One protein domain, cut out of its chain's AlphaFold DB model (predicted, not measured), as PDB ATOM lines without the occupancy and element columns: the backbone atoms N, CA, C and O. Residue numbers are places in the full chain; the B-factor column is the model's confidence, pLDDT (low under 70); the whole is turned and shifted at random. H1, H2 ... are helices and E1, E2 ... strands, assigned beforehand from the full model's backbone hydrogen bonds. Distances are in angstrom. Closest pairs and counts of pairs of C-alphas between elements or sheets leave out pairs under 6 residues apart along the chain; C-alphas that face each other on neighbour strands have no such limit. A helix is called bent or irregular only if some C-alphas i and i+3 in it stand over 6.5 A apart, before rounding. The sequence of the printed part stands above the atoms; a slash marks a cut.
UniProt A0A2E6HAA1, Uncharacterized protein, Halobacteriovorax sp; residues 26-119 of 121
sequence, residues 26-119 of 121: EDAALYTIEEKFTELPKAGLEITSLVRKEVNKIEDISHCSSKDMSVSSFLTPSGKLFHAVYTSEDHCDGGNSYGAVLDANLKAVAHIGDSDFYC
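This is residues 26 to 119 of the 121 residues of an uncharacterized protein of Halobacteriovorax sp (UniProt A0A2E6HAA1). Picture one strongly twisted antiparallel sheet of five strands, curled like part of a barrel, with H1 on one face, reaching both edge strands E1 and E5, and H2 on the opposite face. Tiny H3 lies at one end of the long axis, between E2 and E3 along the chain. The printed part has 94 residues, with three named helices and five named strands in the chain order H1 H2 E1 E2 H3 E3 E4 E5; the sheet's order is E1 - E2 - E3 - E4 - E5. The class is mixed, helices and strands, with under half of the residues in named elements. The whole is compact, with a radius of gyration of the C-alphas of 12.0 A and spans of 34 by 24 by 23 A.

Begin with E1, residues 70 to 75, 17.2 A long, then E2, residues 81 to 87, 20.0 A from C-alpha 81 at (162.807, 108.681, 177.019). E3, residues 98 to 103, is 16.9 A long, E4, residues 108 to 113, 13.7 A, and E5, residues 116 to 118, 6.5 A, ending at C-alpha 118 at (173.030, 96.459, 184.268). Find H1 from C-alpha 30 at (162.088, 94.564, 181.088) to residue 36, 10.2 A; it is irregular, with C-alphas 31 and 34 7.1 A apart. H2, residues 49 to 55, is 9.8 A long, and H3, residues 90 to 93, 5.5 A.

Look first at the hairpin E1 and E2, where N 72 and O 84 are 2.9 A apart, within hydrogen-bond range. Between E2 and E3 find N 85 and O 100 at 2.9 A. E3, E4 and E5 form a meander, each strand the antiparallel neighbour of the one before: N 101 and O 110 are 2.8 A apart, and N 113 and O 116 2.9 A. H1 is on the sheet at a height of 7.6 A, only just over none of the strands, with 2 of its C-alphas falling on E3; its closest C-alphas to E5 are Leu 30 and Asp 116, 6.6 A. H2 is on the opposite face at a height of 10.0 A; its closest C-alphas to E3 are Val 55 and Ala 100, 5.4 A. H3 is only just not on the sheet, with 4 pairs of C-alphas within 10 A. In H2 every O i to N i+4 pair is within hydrogen-bond range; in H1 it is 1 of 3, beside 3 of 4 O i to N i+3 pairs, and H3 is too short for an O i to N i+4 pair.

The two C-alphas farthest apart are those of Ser 78 and His 91, 36.2 A. The printed part has no cut. The links H1 to H2 and H2 to E1 are long; in the first, residues 38 to 39 pair antiparallel with residues 74 to 75 of E1. The mean pLDDT of the printed part is 89.2, and residues 41 to 44 are under 70.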
ATOM      1  N   GLU A  26     167.911 102.121 187.862       89.44
ATOM      2  CA  GLU A  26     168.323 101.331 189.025       89.44
ATOM      3  C   GLU A  26     167.156 100.441 189.476       89.44
ATOM      4  O   GLU A  26     166.009 100.888 189.579       89.44
ATOM      5  N   ASP A  27     167.445  99.159 189.698       85.25
ATOM      6  CA  ASP A  27     166.471  98.121 190.054       85.25
ATOM      7  C   ASP A  27     165.308  97.961 189.047       85.25
ATOM      8  O   ASP A  27     164.224  97.474 189.399       85.25
ATOM      9  N   ALA A  28     165.478  98.414 187.802       91.19
ATOM     10  CA  ALA A  28     164.513  98.215 186.728       91.19
ATOM     11  C   ALA A  28     164.876  97.001 185.862       91.19
ATOM     12  O   ALA A  28     166.040  96.656 185.679       91.19
ATOM     13  N   ALA A  29     163.838  96.380 185.309       93.12
ATOM     14  CA  ALA A  29     163.921  95.225 184.422       93.12
ATOM     15  C   ALA A  29     162.850  95.321 183.326       93.12
ATOM     16  O   ALA A  29     161.846  96.026 183.502       93.12
ATOM     17  N   LEU A  30     163.014  94.574 182.231       91.25
ATOM     18  CA  LEU A  30     162.088  94.564 181.088       91.25
ATOM     19  C   LEU A  30     160.627  94.347 181.504       91.25
ATOM     20  O   LEU A  30     159.748  95.105 181.106       91.25
ATOM     21  N   TYR A  31     160.364  93.348 182.346       88.75
ATOM     22  CA  TYR A  31     159.005  93.002 182.773       88.75
ATOM     23  C   TYR A  31     158.393  94.023 183.745       88.75
ATOM     24  O   TYR A  31     157.182  94.043 183.931       88.75
ATOM     25  N   THR A  32     159.209  94.893 184.347       89.94
ATOM     26  CA  THR A  32     158.728  95.968 185.233       89.94
ATOM     27  C   THR A  32     158.424  97.264 184.485       89.94
ATOM     28  O   THR A  32     157.978  98.226 185.112       89.94
ATOM     29  N   ILE A  33     158.661  97.324 183.166       87.94
ATOM     30  CA  ILE A  33     158.479  98.559 182.392       87.94
ATOM     31  C   ILE A  33     157.039  99.055 182.490       87.94
ATOM     32  O   ILE A  33     156.829 100.228 182.778       87.94
ATOM     33  N   GLU A  34     156.053  98.177 182.317       86.88
ATOM     34  CA  GLU A  34     154.635  98.550 182.396       86.88
ATOM     35  C   GLU A  34     154.200  98.963 183.815       86.88
ATOM     36  O   GLU A  34     153.246  99.722 183.980       86.88
ATOM     37  N   GLU A  35     154.902  98.488 184.847       88.69
ATOM     38  CA  GLU A  35     154.601  98.797 186.248       88.69
ATOM     39  C   GLU A  35     155.230 100.122 186.702       88.69
ATOM     40  O   GLU A  35     154.627 100.874 187.473       88.69
ATOM     41  N   LYS A  36     156.462 100.401 186.253       88.38
ATOM     42  CA  LYS A  36     157.288 101.528 186.718       88.38
ATOM     43  C   LYS A  36     157.318 102.709 185.744       88.38
ATOM     44  O   LYS A  36     157.614 103.832 186.164       88.38
ATOM     45  N   PHE A  37     157.031 102.483 184.464       93.12
ATOM     46  CA  PHE A  37     157.199 103.460 183.390       93.12
ATOM     47  C   PHE A  37     155.951 103.576 182.514       93.12
ATOM     48  O   PHE A  37     155.045 102.751 182.539       93.12
ATOM     49  N   THR A  38     155.892 104.646 181.722       93.38
ATOM     50  CA  THR A  38     154.850 104.795 180.699       93.38
ATOM     51  C   THR A  38     155.359 104.217 179.390       93.38
ATOM     52  O   THR A  38     156.215 104.827 178.745       93.38
ATOM     53  N   GLU A  39     154.841 103.058 178.989       90.31
ATOM     54  CA  GLU A  39     155.178 102.471 177.696       90.31
ATOM     55  C   GLU A  39     154.659 103.340 176.537       90.31
ATOM     56  O   GLU A  39     153.559 103.902 176.567       90.31
ATOM     57  N   LEU A  40     155.470 103.448 175.488       89.06
ATOM     58  CA  LEU A  40     155.171 104.150 174.251       89.06
ATOM     59  C   LEU A  40     155.084 103.148 173.086       89.06
ATOM     60  O   LEU A  40     155.996 103.091 172.254       89.06
ATOM     61  N   PRO A  41     153.959 102.420 172.938       65.50
ATOM     62  CA  PRO A  41     153.782 101.349 171.944       65.50
ATOM     63  C   PRO A  41     153.807 101.813 170.470       65.50
ATOM     64  O   PRO A  41     153.552 101.035 169.555       65.50
ATOM     65  N   LYS A  42     154.096 103.095 170.208       58.91
ATOM     66  CA  LYS A  42     154.224 103.694 168.868       58.91
ATOM     67  C   LYS A  42     155.436 104.615 168.715       58.91
ATOM     68  O   LYS A  42     155.475 105.397 167.770       58.91
ATOM     69  N   ALA A  43     156.418 104.554 169.617       65.94
ATOM     70  CA  ALA A  43     157.624 105.375 169.478       65.94
ATOM     71  C   ALA A  43     158.469 104.995 168.246       65.94
ATOM     72  O   ALA A  43     159.277 105.805 167.806       65.94
ATOM     73  N   GLY A  44     158.243 103.811 167.656       62.62
ATOM     74  CA  GLY A  44     158.661 103.517 166.283       62.62
ATOM     75  C   GLY A  44     160.169 103.564 166.061       62.62
ATOM     76  O   GLY A  44     160.608 103.936 164.975       62.62
ATOM     77  N   LEU A  45     160.966 103.222 167.079       86.94
ATOM     78  CA  LEU A  45     162.407 103.126 166.905       86.94
ATOM     79  C   LEU A  45     162.717 101.977 165.935       86.94
ATOM     80  O   LEU A  45     162.483 100.807 166.231       86.94
ATOM     81  N   GLU A  46     163.273 102.325 164.779       90.50
ATOM     82  CA  GLU A  46     163.811 101.360 163.828       90.50
ATOM     83  C   GLU A  46     165.232 100.945 164.233       90.50
ATOM     84  O   GLU A  46     166.064 101.780 164.608       90.50
ATOM     85  N   ILE A  47     165.550  99.654 164.096       91.25
ATOM     86  CA  ILE A  47     166.901  99.128 164.334       91.25
ATOM     87  C   ILE A  47     167.800  99.494 163.145       91.25
ATOM     88  O   ILE A  47     168.081  98.695 162.252       91.25
ATOM     89  N   THR A  48     168.238 100.750 163.130       93.25
ATOM     90  CA  THR A  48     169.208 101.279 162.166       93.25
ATOM     91  C   THR A  48     170.617 100.745 162.438       93.25
ATOM     92  O   THR A  48     170.894 100.150 163.480       93.25
ATOM     93  N   SER A  49     171.562 101.007 161.531       92.25
ATOM     94  CA  SER A  49     172.977 100.670 161.743       92.25
ATOM     95  C   SER A  49     173.589 101.352 162.975       92.25
ATOM     96  O   SER A  49     174.470 100.775 163.610       92.25
ATOM     97  N   LEU A  50     173.112 102.548 163.343       92.38
ATOM     98  CA  LEU A  50     173.545 103.257 164.548       92.38
ATOM     99  C   LEU A  50     173.061 102.545 165.815       92.38
ATOM    100  O   LEU A  50     173.875 102.225 166.673       92.38
ATOM    101  N   VAL A  51     171.762 102.242 165.887       93.56
ATOM    102  CA  VAL A  51     171.167 101.460 166.986       93.56
ATOM    103  C   VAL A  51     171.894 100.127 167.116       93.56
ATOM    104  O   VAL A  51     172.340  99.753 168.195       93.56
ATOM    105  N   ARG A  52     172.112  99.448 165.987       93.00
ATOM    106  CA  ARG A  52     172.800  98.161 165.951       93.00
ATOM    107  C   ARG A  52     174.228  98.233 166.478       93.00
ATOM    108  O   ARG A  52     174.660  97.326 167.180       93.00
ATOM    109  N   LYS A  53     174.962  99.300 166.160       92.81
ATOM    110  CA  LYS A  53     176.316  99.522 166.678       92.81
ATOM    111  C   LYS A  53     176.328  99.639 168.202       92.81
ATOM    112  O   LYS A  53     177.260  99.150 168.827       92.81
ATOM    113  N   GLU A  54     175.331 100.301 168.777       93.38
ATOM    114  CA  GLU A  54     175.226 100.500 170.223       93.38
ATOM    115  C   GLU A  54     174.800  99.214 170.937       93.38
ATOM    116  O   GLU A  54     175.424  98.842 171.924       93.38
ATOM    117  N   VAL A  55     173.835  98.481 170.377       91.25
ATOM    118  CA  VAL A  55     173.387  97.169 170.876       91.25
ATOM    119  C   VAL A  55     174.506  96.118 170.806       91.25
ATOM    120  O   VAL A  55     174.715  95.373 171.755       91.25
ATOM    121  N   ASN A  56     175.299  96.100 169.729       89.81
ATOM    122  CA  ASN A  56     176.413  95.156 169.549       89.81
ATOM    123  C   ASN A  56     177.600  95.377 170.502       89.81
ATOM    124  O   ASN A  56     178.570  94.626 170.427       89.81
ATOM    125  N   LYS A  57     177.567  96.404 171.360       87.38
ATOM    126  CA  LYS A  57     178.547  96.532 172.449       87.38
ATOM    127  C   LYS A  57     178.355  95.458 173.517       87.38
ATOM    128  O   LYS A  57     179.289  95.190 174.257       87.38
ATOM    129  N   ILE A  58     177.173  94.847 173.573       84.00
ATOM    130  CA  ILE A  58     176.901  93.674 174.398       84.00
ATOM    131  C   ILE A  58     177.274  92.430 173.588       84.00
ATOM    132  O   ILE A  58     176.682  92.164 172.537       84.00
ATOM    133  N   GLU A  59     178.285  91.690 174.055       75.94
ATOM    134  CA  GLU A  59     178.835  90.536 173.331       75.94
ATOM    135  C   GLU A  59     177.768  89.466 173.066       75.94
ATOM    136  O   GLU A  59     177.680  88.963 171.938       75.94
ATOM    137  N   ASP A  60     176.903  89.218 174.054       78.50
ATOM    138  CA  ASP A  60     175.901  88.148 174.055       78.50
ATOM    139  C   ASP A  60     174.911  88.234 172.883       78.50
ATOM    140  O   ASP A  60     174.518  87.214 172.337       78.50
ATOM    141  N   ILE A  61     174.584  89.434 172.393       83.50
ATOM    142  CA  ILE A  61     173.570  89.635 171.333       83.50
ATOM    143  C   ILE A  61     174.147  90.102 170.000       83.50
ATOM    144  O   ILE A  61     173.419  90.300 169.018       83.50
ATOM    145  N   SER A  62     175.465  90.283 169.937       84.31
ATOM    146  CA  SER A  62     176.161  90.852 168.779       84.31
ATOM    147  C   SER A  62     175.923  90.069 167.477       84.31
ATOM    148  O   SER A  62     175.918  90.653 166.388       84.31
ATOM    149  N   HIS A  63     175.660  88.766 167.593       85.62
ATOM    150  CA  HIS A  63     175.458  87.824 166.496       85.62
ATOM    151  C   HIS A  63     173.985  87.638 166.082       85.62
ATOM    152  O   HIS A  63     173.718  87.108 165.002       85.62
ATOM    153  N   CYS A  64     173.030  88.094 166.899       89.50
ATOM    154  CA  CYS A  64     171.595  87.966 166.634       89.50
ATOM    155  C   CYS A  64     171.172  88.841 165.447       89.50
ATOM    156  O   CYS A  64     171.748  89.903 165.245       89.50
ATOM    157  N   SER A  65     170.170  88.490 164.644       90.44
ATOM    158  CA  SER A  65     169.775  89.354 163.517       90.44
ATOM    159  C   SER A  65     168.758  90.427 163.937       90.44
ATOM    160  O   SER A  65     168.000  90.229 164.877       90.44
ATOM    161  N   SER A  66     168.701  91.583 163.259       89.94
ATOM    162  CA  SER A  66     167.774  92.666 163.656       89.94
ATOM    163  C   SER A  66     166.290  92.289 163.572       89.94
ATOM    164  O   SER A  66     165.475  92.917 164.229       89.94
ATOM    165  N   LYS A  67     165.923  91.292 162.758       90.06
ATOM    166  CA  LYS A  67     164.537  90.792 162.665       90.06
ATOM    167  C   LYS A  67     164.118  89.954 163.881       90.06
ATOM    168  O   LYS A  67     162.929  89.757 164.079       90.06
ATOM    169  N   ASP A  68     165.094  89.473 164.646       91.12
ATOM    170  CA  ASP A  68     164.904  88.648 165.840       91.12
ATOM    171  C   ASP A  68     164.960  89.519 167.112       91.12
ATOM    172  O   ASP A  68     164.961  89.017 168.232       91.12
ATOM    173  N   MET A  69     165.049  90.844 166.946       91.25
ATOM    174  CA  MET A  69     165.093  91.813 168.033       91.25
ATOM    175  C   MET A  69     163.744  92.513 168.181       91.25
ATOM    176  O   MET A  69     163.138  92.967 167.209       91.25
ATOM    177  N   SER A  70     163.323  92.649 169.427       91.62
ATOM    178  CA  SER A  70     162.196  93.450 169.873       91.62
ATOM    179  C   SER A  70     162.657  94.832 170.318       91.62
ATOM    180  O   SER A  70     163.794  95.038 170.752       91.62
ATOM    181  N   VAL A  71     161.747  95.795 170.210       92.56
ATOM    182  CA  VAL A  71     161.973  97.171 170.642       92.56
ATOM    183  C   VAL A  71     160.789  97.614 171.486       92.56
ATOM    184  O   VAL A  71     159.658  97.614 171.007       92.56
ATOM    185  N   SER A  72     161.057  98.045 172.714       92.12
ATOM    186  CA  SER A  72     160.093  98.759 173.551       92.12
ATOM    187  C   SER A  72     160.650 100.134 173.889       92.12
ATOM    188  O   SER A  72     161.854 100.326 174.035       92.12
ATOM    189  N   SER A  73     159.785 101.136 173.943       95.19
ATOM    190  CA  SER A  73     160.165 102.508 174.288       95.19
ATOM    191  C   SER A  73     159.311 102.970 175.443       95.19
ATOM    192  O   SER A  73     158.117 102.686 175.465       95.19
ATOM    193  N   PHE A  74     159.897 103.696 176.385       94.69
ATOM    194  CA  PHE A  74     159.205 104.068 177.610       94.69
ATOM    195  C   PHE A  74     159.686 105.411 178.153       94.69
ATOM    196  O   PHE A  74     160.824 105.832 177.927       94.69
ATOM    197  N   LEU A  75     158.788 106.095 178.862       95.06
ATOM    198  CA  LEU A  75     159.080 107.320 179.597       95.06
ATOM    199  C   LEU A  75     159.179 107.031 181.089       95.06
ATOM    200  O   LEU A  75     158.283 106.420 181.678       95.06
ATOM    201  N   THR A  76     160.233 107.541 181.712       93.94
ATOM    202  CA  THR A  76     160.351 107.562 183.171       93.94
ATOM    203  C   THR A  76     159.359 108.547 183.799       93.94
ATOM    204  O   THR A  76     158.884 109.463 183.120       93.94
ATOM    205  N   PRO A  77     159.113 108.469 185.123       91.19
ATOM    206  CA  PRO A  77     158.350 109.495 185.841       91.19
ATOM    207  C   PRO A  77     158.945 110.907 185.719       91.19
ATOM    208  O   PRO A  77     158.225 111.895 185.840       91.19
ATOM    209  N   SER A  78     160.255 111.013 185.457       93.81
ATOM    210  CA  SER A  78     160.955 112.278 185.193       93.81
ATOM    211  C   SER A  78     160.787 112.788 183.752       93.81
ATOM    212  O   SER A  78     161.255 113.881 183.435       93.81
ATOM    213  N   GLY A  79     160.122 112.026 182.877       93.38
ATOM    214  CA  GLY A  79     159.901 112.360 181.469       93.38
ATOM    215  C   GLY A  79     161.085 112.049 180.551       93.38
ATOM    216  O   GLY A  79     161.103 112.524 179.415       93.38
ATOM    217  N   LYS A  80     162.079 111.276 181.007       94.69
ATOM    218  CA  LYS A  80     163.180 110.822 180.148       94.69
ATOM    219  C   LYS A  80     162.724 109.660 179.278       94.69
ATOM    220  O   LYS A  80     162.093 108.731 179.771       94.69
ATOM    221  N   LEU A  81     163.075 109.726 177.999       94.56
ATOM    222  CA  LEU A  81     162.807 108.681 177.019       94.56
ATOM    223  C   LEU A  81     163.963 107.686 176.973       94.56
ATOM    224  O   LEU A  81     165.117 108.085 176.794       94.56
ATOM    225  N   PHE A  82     163.612 106.410 177.068       95.62
ATOM    226  CA  PHE A  82     164.511 105.291 176.848       95.62
ATOM    227  C   PHE A  82     163.915 104.297 175.853       95.62
ATOM    228  O   PHE A  82     162.697 104.229 175.656       95.62
ATOM    229  N   HIS A  83     164.796 103.511 175.244       95.44
ATOM    230  CA  HIS A  83     164.453 102.440 174.324       95.44
ATOM    231  C   HIS A  83     165.154 101.156 174.757       95.44
ATOM    232  O   HIS A  83     166.380 101.099 174.755       95.44
ATOM    233  N   ALA A  84     164.399 100.122 175.102       94.50
ATOM    234  CA  ALA A  84     164.931  98.777 175.247       94.50
ATOM    235  C   ALA A  84     164.952  98.105 173.871       94.50
ATOM    236  O   ALA A  84     163.909  97.971 173.229       94.50
ATOM    237  N   VAL A  85     166.130  97.678 173.425       94.44
ATOM    238  CA  VAL A  85     166.311  96.844 172.233       94.44
ATOM    239  C   VAL A  85     166.882  95.519 172.699       94.44
ATOM    240  O   VAL A  85     167.994  95.485 173.219       94.44
ATOM    241  N   TYR A  86     166.120  94.445 172.550       93.25
ATOM    242  CA  TYR A  86     166.445  93.154 173.149       93.25
ATOM    243  C   TYR A  86     165.972  92.003 172.272       93.25
ATOM    244  O   TYR A  86     165.196  92.193 171.341       93.25
ATOM    245  N   THR A  87     166.435  90.804 172.561       92.06
ATOM    246  CA  THR A  87     165.891  89.558 172.029       92.06
ATOM    247  C   THR A  87     165.618  88.620 173.198       92.06
ATOM    248  O   THR A  87     166.102  88.861 174.299       92.06
ATOM    249  N   SER A  88     164.755  87.641 172.968       90.31
ATOM    250  CA  SER A  88     164.494  86.521 173.880       90.31
ATOM    251  C   SER A  88     164.483  85.213 173.080       90.31
ATOM    252  O   SER A  88     163.850  84.235 173.471       90.31
ATOM    253  N   GLU A  89     165.073  85.239 171.881       89.38
ATOM    254  CA  GLU A  89     165.074  84.116 170.957       89.38
ATOM    255  C   GLU A  89     166.193  83.145 171.333       89.38
ATOM    256  O   GLU A  89     167.369  83.514 171.363       89.38
ATOM    257  N   ASP A  90     165.844  81.871 171.520       85.38
ATOM    258  CA  ASP A  90     166.775  80.813 171.931       85.38
ATOM    259  C   ASP A  90     168.057  80.752 171.085       85.38
ATOM    260  O   ASP A  90     169.137  80.457 171.600       85.38
ATOM    261  N   HIS A  91     167.964  81.022 169.777       84.38
ATOM    262  CA  HIS A  91     169.119  80.982 168.874       84.38
ATOM    263  C   HIS A  91     170.046  82.196 168.986       84.38
ATOM    264  O   HIS A  91     171.120  82.170 168.384       84.38
ATOM    265  N   CYS A  92     169.628  83.243 169.692       84.31
ATOM    266  CA  CYS A  92     170.404  84.454 169.929       84.31
ATOM    267  C   CYS A  92     171.041  84.473 171.319       84.31
ATOM    268  O   CYS A  92     172.149  84.972 171.462       84.31
ATOM    269  N   ASP A  93     170.370  83.950 172.341       70.88
ATOM    270  CA  ASP A  93     170.834  84.118 173.725       70.88
ATOM    271  C   ASP A  93     170.486  82.953 174.670       70.88
ATOM    272  O   ASP A  93     170.739  83.013 175.878       70.88
ATOM    273  N   GLY A  94     169.933  81.866 174.126       75.25
ATOM    274  CA  GLY A  94     169.508  80.710 174.910       75.25
ATOM    275  C   GLY A  94     168.171  80.886 175.636       75.25
ATOM    276  O   GLY A  94     167.904  80.102 176.547       75.25
ATOM    277  N   GLY A  95     167.352  81.869 175.243       75.56
ATOM    278  CA  GLY A  95     165.963  82.032 175.688       75.56
ATOM    279  C   GLY A  95     165.796  82.985 176.869       75.56
ATOM    280  O   GLY A  95     164.751  83.006 177.519       75.56
ATOM    281  N   ASN A  96     166.831  83.761 177.170       81.75
ATOM    282  CA  ASN A  96     166.850  84.747 178.249       81.75
ATOM    283  C   ASN A  96     166.825  86.132 177.614       81.75
ATOM    284  O   ASN A  96     167.420  86.312 176.570       81.75
ATOM    285  N   SER A  97     166.214  87.144 178.220       90.12
ATOM    286  CA  SER A  97     166.152  88.435 177.526       90.12
ATOM    287  C   SER A  97     167.480  89.193 177.603       90.12
ATOM    288  O   SER A  97     167.810  89.716 178.671       90.12
ATOM    289  N   TYR A  98     168.206  89.304 176.486       92.06
ATOM    290  CA  TYR A  98     169.431  90.106 176.395       92.06
ATOM    291  C   TYR A  98     169.300  91.278 175.421       92.06
ATOM    292  O   TYR A  98     168.607  91.210 174.404       92.06
ATOM    293  N   GLY A  99     169.963  92.394 175.717       93.50
ATOM    294  CA  GLY A  99     169.693  93.647 175.015       93.50
ATOM    295  C   GLY A  99     170.497  94.846 175.491       93.50
ATOM    296  O   GLY A  99     171.392  94.743 176.322       93.50
ATOM    297  N   ALA A 100     170.122  96.018 174.995       94.94
ATOM    298  CA  ALA A 100     170.597  97.307 175.477       94.94
ATOM    299  C   ALA A 100     169.415  98.219 175.806       94.94
ATOM    300  O   ALA A 100     168.410  98.227 175.092       94.94
ATOM    301  N   VAL A 101     169.581  99.062 176.822       95.44
ATOM    302  CA  VAL A 101     168.757 100.259 176.996       95.44
ATOM    303  C   VAL A 101     169.502 101.441 176.393       95.44
ATOM    304  O   VAL A 101     170.654 101.714 176.738       95.44
ATOM    305  N   LEU A 102     168.837 102.144 175.484       95.38
ATOM    306  CA  LEU A 102     169.334 103.330 174.804       95.38
ATOM    307  C   LEU A 102     168.627 104.576 175.335       95.38
ATOM    308  O   LEU A 102     167.431 104.537 175.621       95.38
ATOM    309  N   ASP A 103     169.346 105.691 175.432       95.00
ATOM    310  CA  ASP A 103     168.745 106.997 175.702       95.00
ATOM    311  C   ASP A 103     168.057 107.587 174.454       95.00
ATOM    312  O   ASP A 103     168.102 107.031 173.353       95.00
ATOM    313  N   ALA A 104     167.447 108.765 174.603       93.94
ATOM    314  CA  ALA A 104     166.821 109.497 173.500       93.94
ATOM    315  C   ALA A 104     167.783 109.871 172.348       93.94
ATOM    316  O   ALA A 104     167.329 110.197 171.252       93.94
ATOM    317  N   ASN A 105     169.102 109.841 172.578       94.56
ATOM    318  CA  ASN A 105     170.134 110.068 171.560       94.56
ATOM    319  C   ASN A 105     170.636 108.753 170.941       94.56
ATOM    320  O   ASN A 105     171.621 108.761 170.198       94.56
ATOM    321  N   LEU A 106     169.963 107.639 171.238       94.50
ATOM    322  CA  LEU A 106     170.290 106.286 170.798       94.50
ATOM    323  C   LEU A 106     171.635 105.782 171.321       94.50
ATOM    324  O   LEU A 106     172.211 104.877 170.725       94.50
ATOM    325  N   LYS A 107     172.145 106.344 172.419       93.88
ATOM    326  CA  LYS A 107     173.372 105.877 173.063       93.88
ATOM    327  C   LYS A 107     173.035 104.794 174.078       93.88
ATOM    328  O   LYS A 107     172.135 104.990 174.890       93.88
ATOM    329  N   ALA A 108     173.783 103.694 174.077       93.81
ATOM    330  CA  ALA A 108     173.615 102.666 175.098       93.81
ATOM    331  C   ALA A 108     173.997 103.211 176.486       93.81
ATOM    332  O   ALA A 108     175.067 103.803 176.662       93.81
ATOM    333  N   VAL A 109     173.096 103.030 177.450       94.12
ATOM    334  CA  VAL A 109     173.233 103.479 178.847       94.12
ATOM    335  C   VAL A 109     173.063 102.346 179.860       94.12
ATOM    336  O   VAL A 109     173.455 102.520 181.010       94.12
ATOM    337  N   ALA A 110     172.505 101.208 179.439       94.19
ATOM    338  CA  ALA A 110     172.462  99.973 180.215       94.19
ATOM    339  C   ALA A 110     172.538  98.746 179.289       94.19
ATOM    340  O   ALA A 110     172.078  98.797 178.144       94.19
ATOM    341  N   HIS A 111     173.096  97.653 179.792       93.31
ATOM    342  CA  HIS A 111     172.983  96.306 179.240       93.31
ATOM    343  C   HIS A 111     171.748  95.642 179.863       93.31
ATOM    344  O   HIS A 111     171.505  95.789 181.052       93.31
ATOM    345  N   ILE A 112     170.951  94.940 179.067       93.81
ATOM    346  CA  ILE A 112     169.883  94.056 179.534       93.81
ATOM    347  C   ILE A 112     170.426  92.628 179.555       93.81
ATOM    348  O   ILE A 112     170.771  92.127 178.488       93.81
ATOM    349  N   GLY A 113     170.479  91.989 180.720       91.31
ATOM    350  CA  GLY A 113     170.877  90.588 180.860       91.31
ATOM    351  C   GLY A 113     169.863  89.836 181.708       91.31
ATOM    352  O   GLY A 113     169.489  90.309 182.773       91.31
ATOM    353  N   ASP A 114     169.368  88.699 181.225       90.12
ATOM    354  CA  ASP A 114     168.272  87.968 181.883       90.12
ATOM    355  C   ASP A 114     167.098  88.885 182.299       90.12
ATOM    356  O   ASP A 114     166.522  88.786 183.377       90.12
ATOM    357  N   SER A 115     166.742  89.827 181.420       91.56
ATOM    358  CA  SER A 115     165.723  90.873 181.629       91.56
ATOM    359  C   SER A 115     166.080  92.017 182.586       91.56
ATOM    360  O   SER A 115     165.401  93.048 182.528       91.56
ATOM    361  N   ASP A 116     167.116  91.891 183.409       93.00
ATOM    362  CA  ASP A 116     167.567  92.924 184.349       93.00
ATOM    363  C   ASP A 116     168.462  93.965 183.673       93.00
ATOM    364  O   ASP A 116     169.178  93.668 182.711       93.00
ATOM    365  N   PHE A 117     168.437  95.206 184.169       93.56
ATOM    366  CA  PHE A 117     169.273  96.282 183.641       93.56
ATOM    367  C   PHE A 117     170.564  96.445 184.444       93.56
ATOM    368  O   PHE A 117     170.557  96.728 185.641       93.56
ATOM    369  N   TYR A 118     171.684  96.344 183.740       90.88
ATOM    370  CA  TYR A 118     173.030  96.459 184.268       90.88
ATOM    371  C   TYR A 118     173.785  97.617 183.633       90.88
ATOM    372  O   TYR A 118     173.534  98.068 182.516       90.88
ATOM    373  N   CYS A 119     174.784  98.067 184.364       89.06
ATOM    374  CA  CYS A 119     175.843  98.924 183.881       89.06
ATOM    375  C   CYS A 119     176.555  98.344 182.636       89.06
ATOM    376  O   CYS A 119     176.733  97.134 182.526       89.06
TER     377      CYS A 119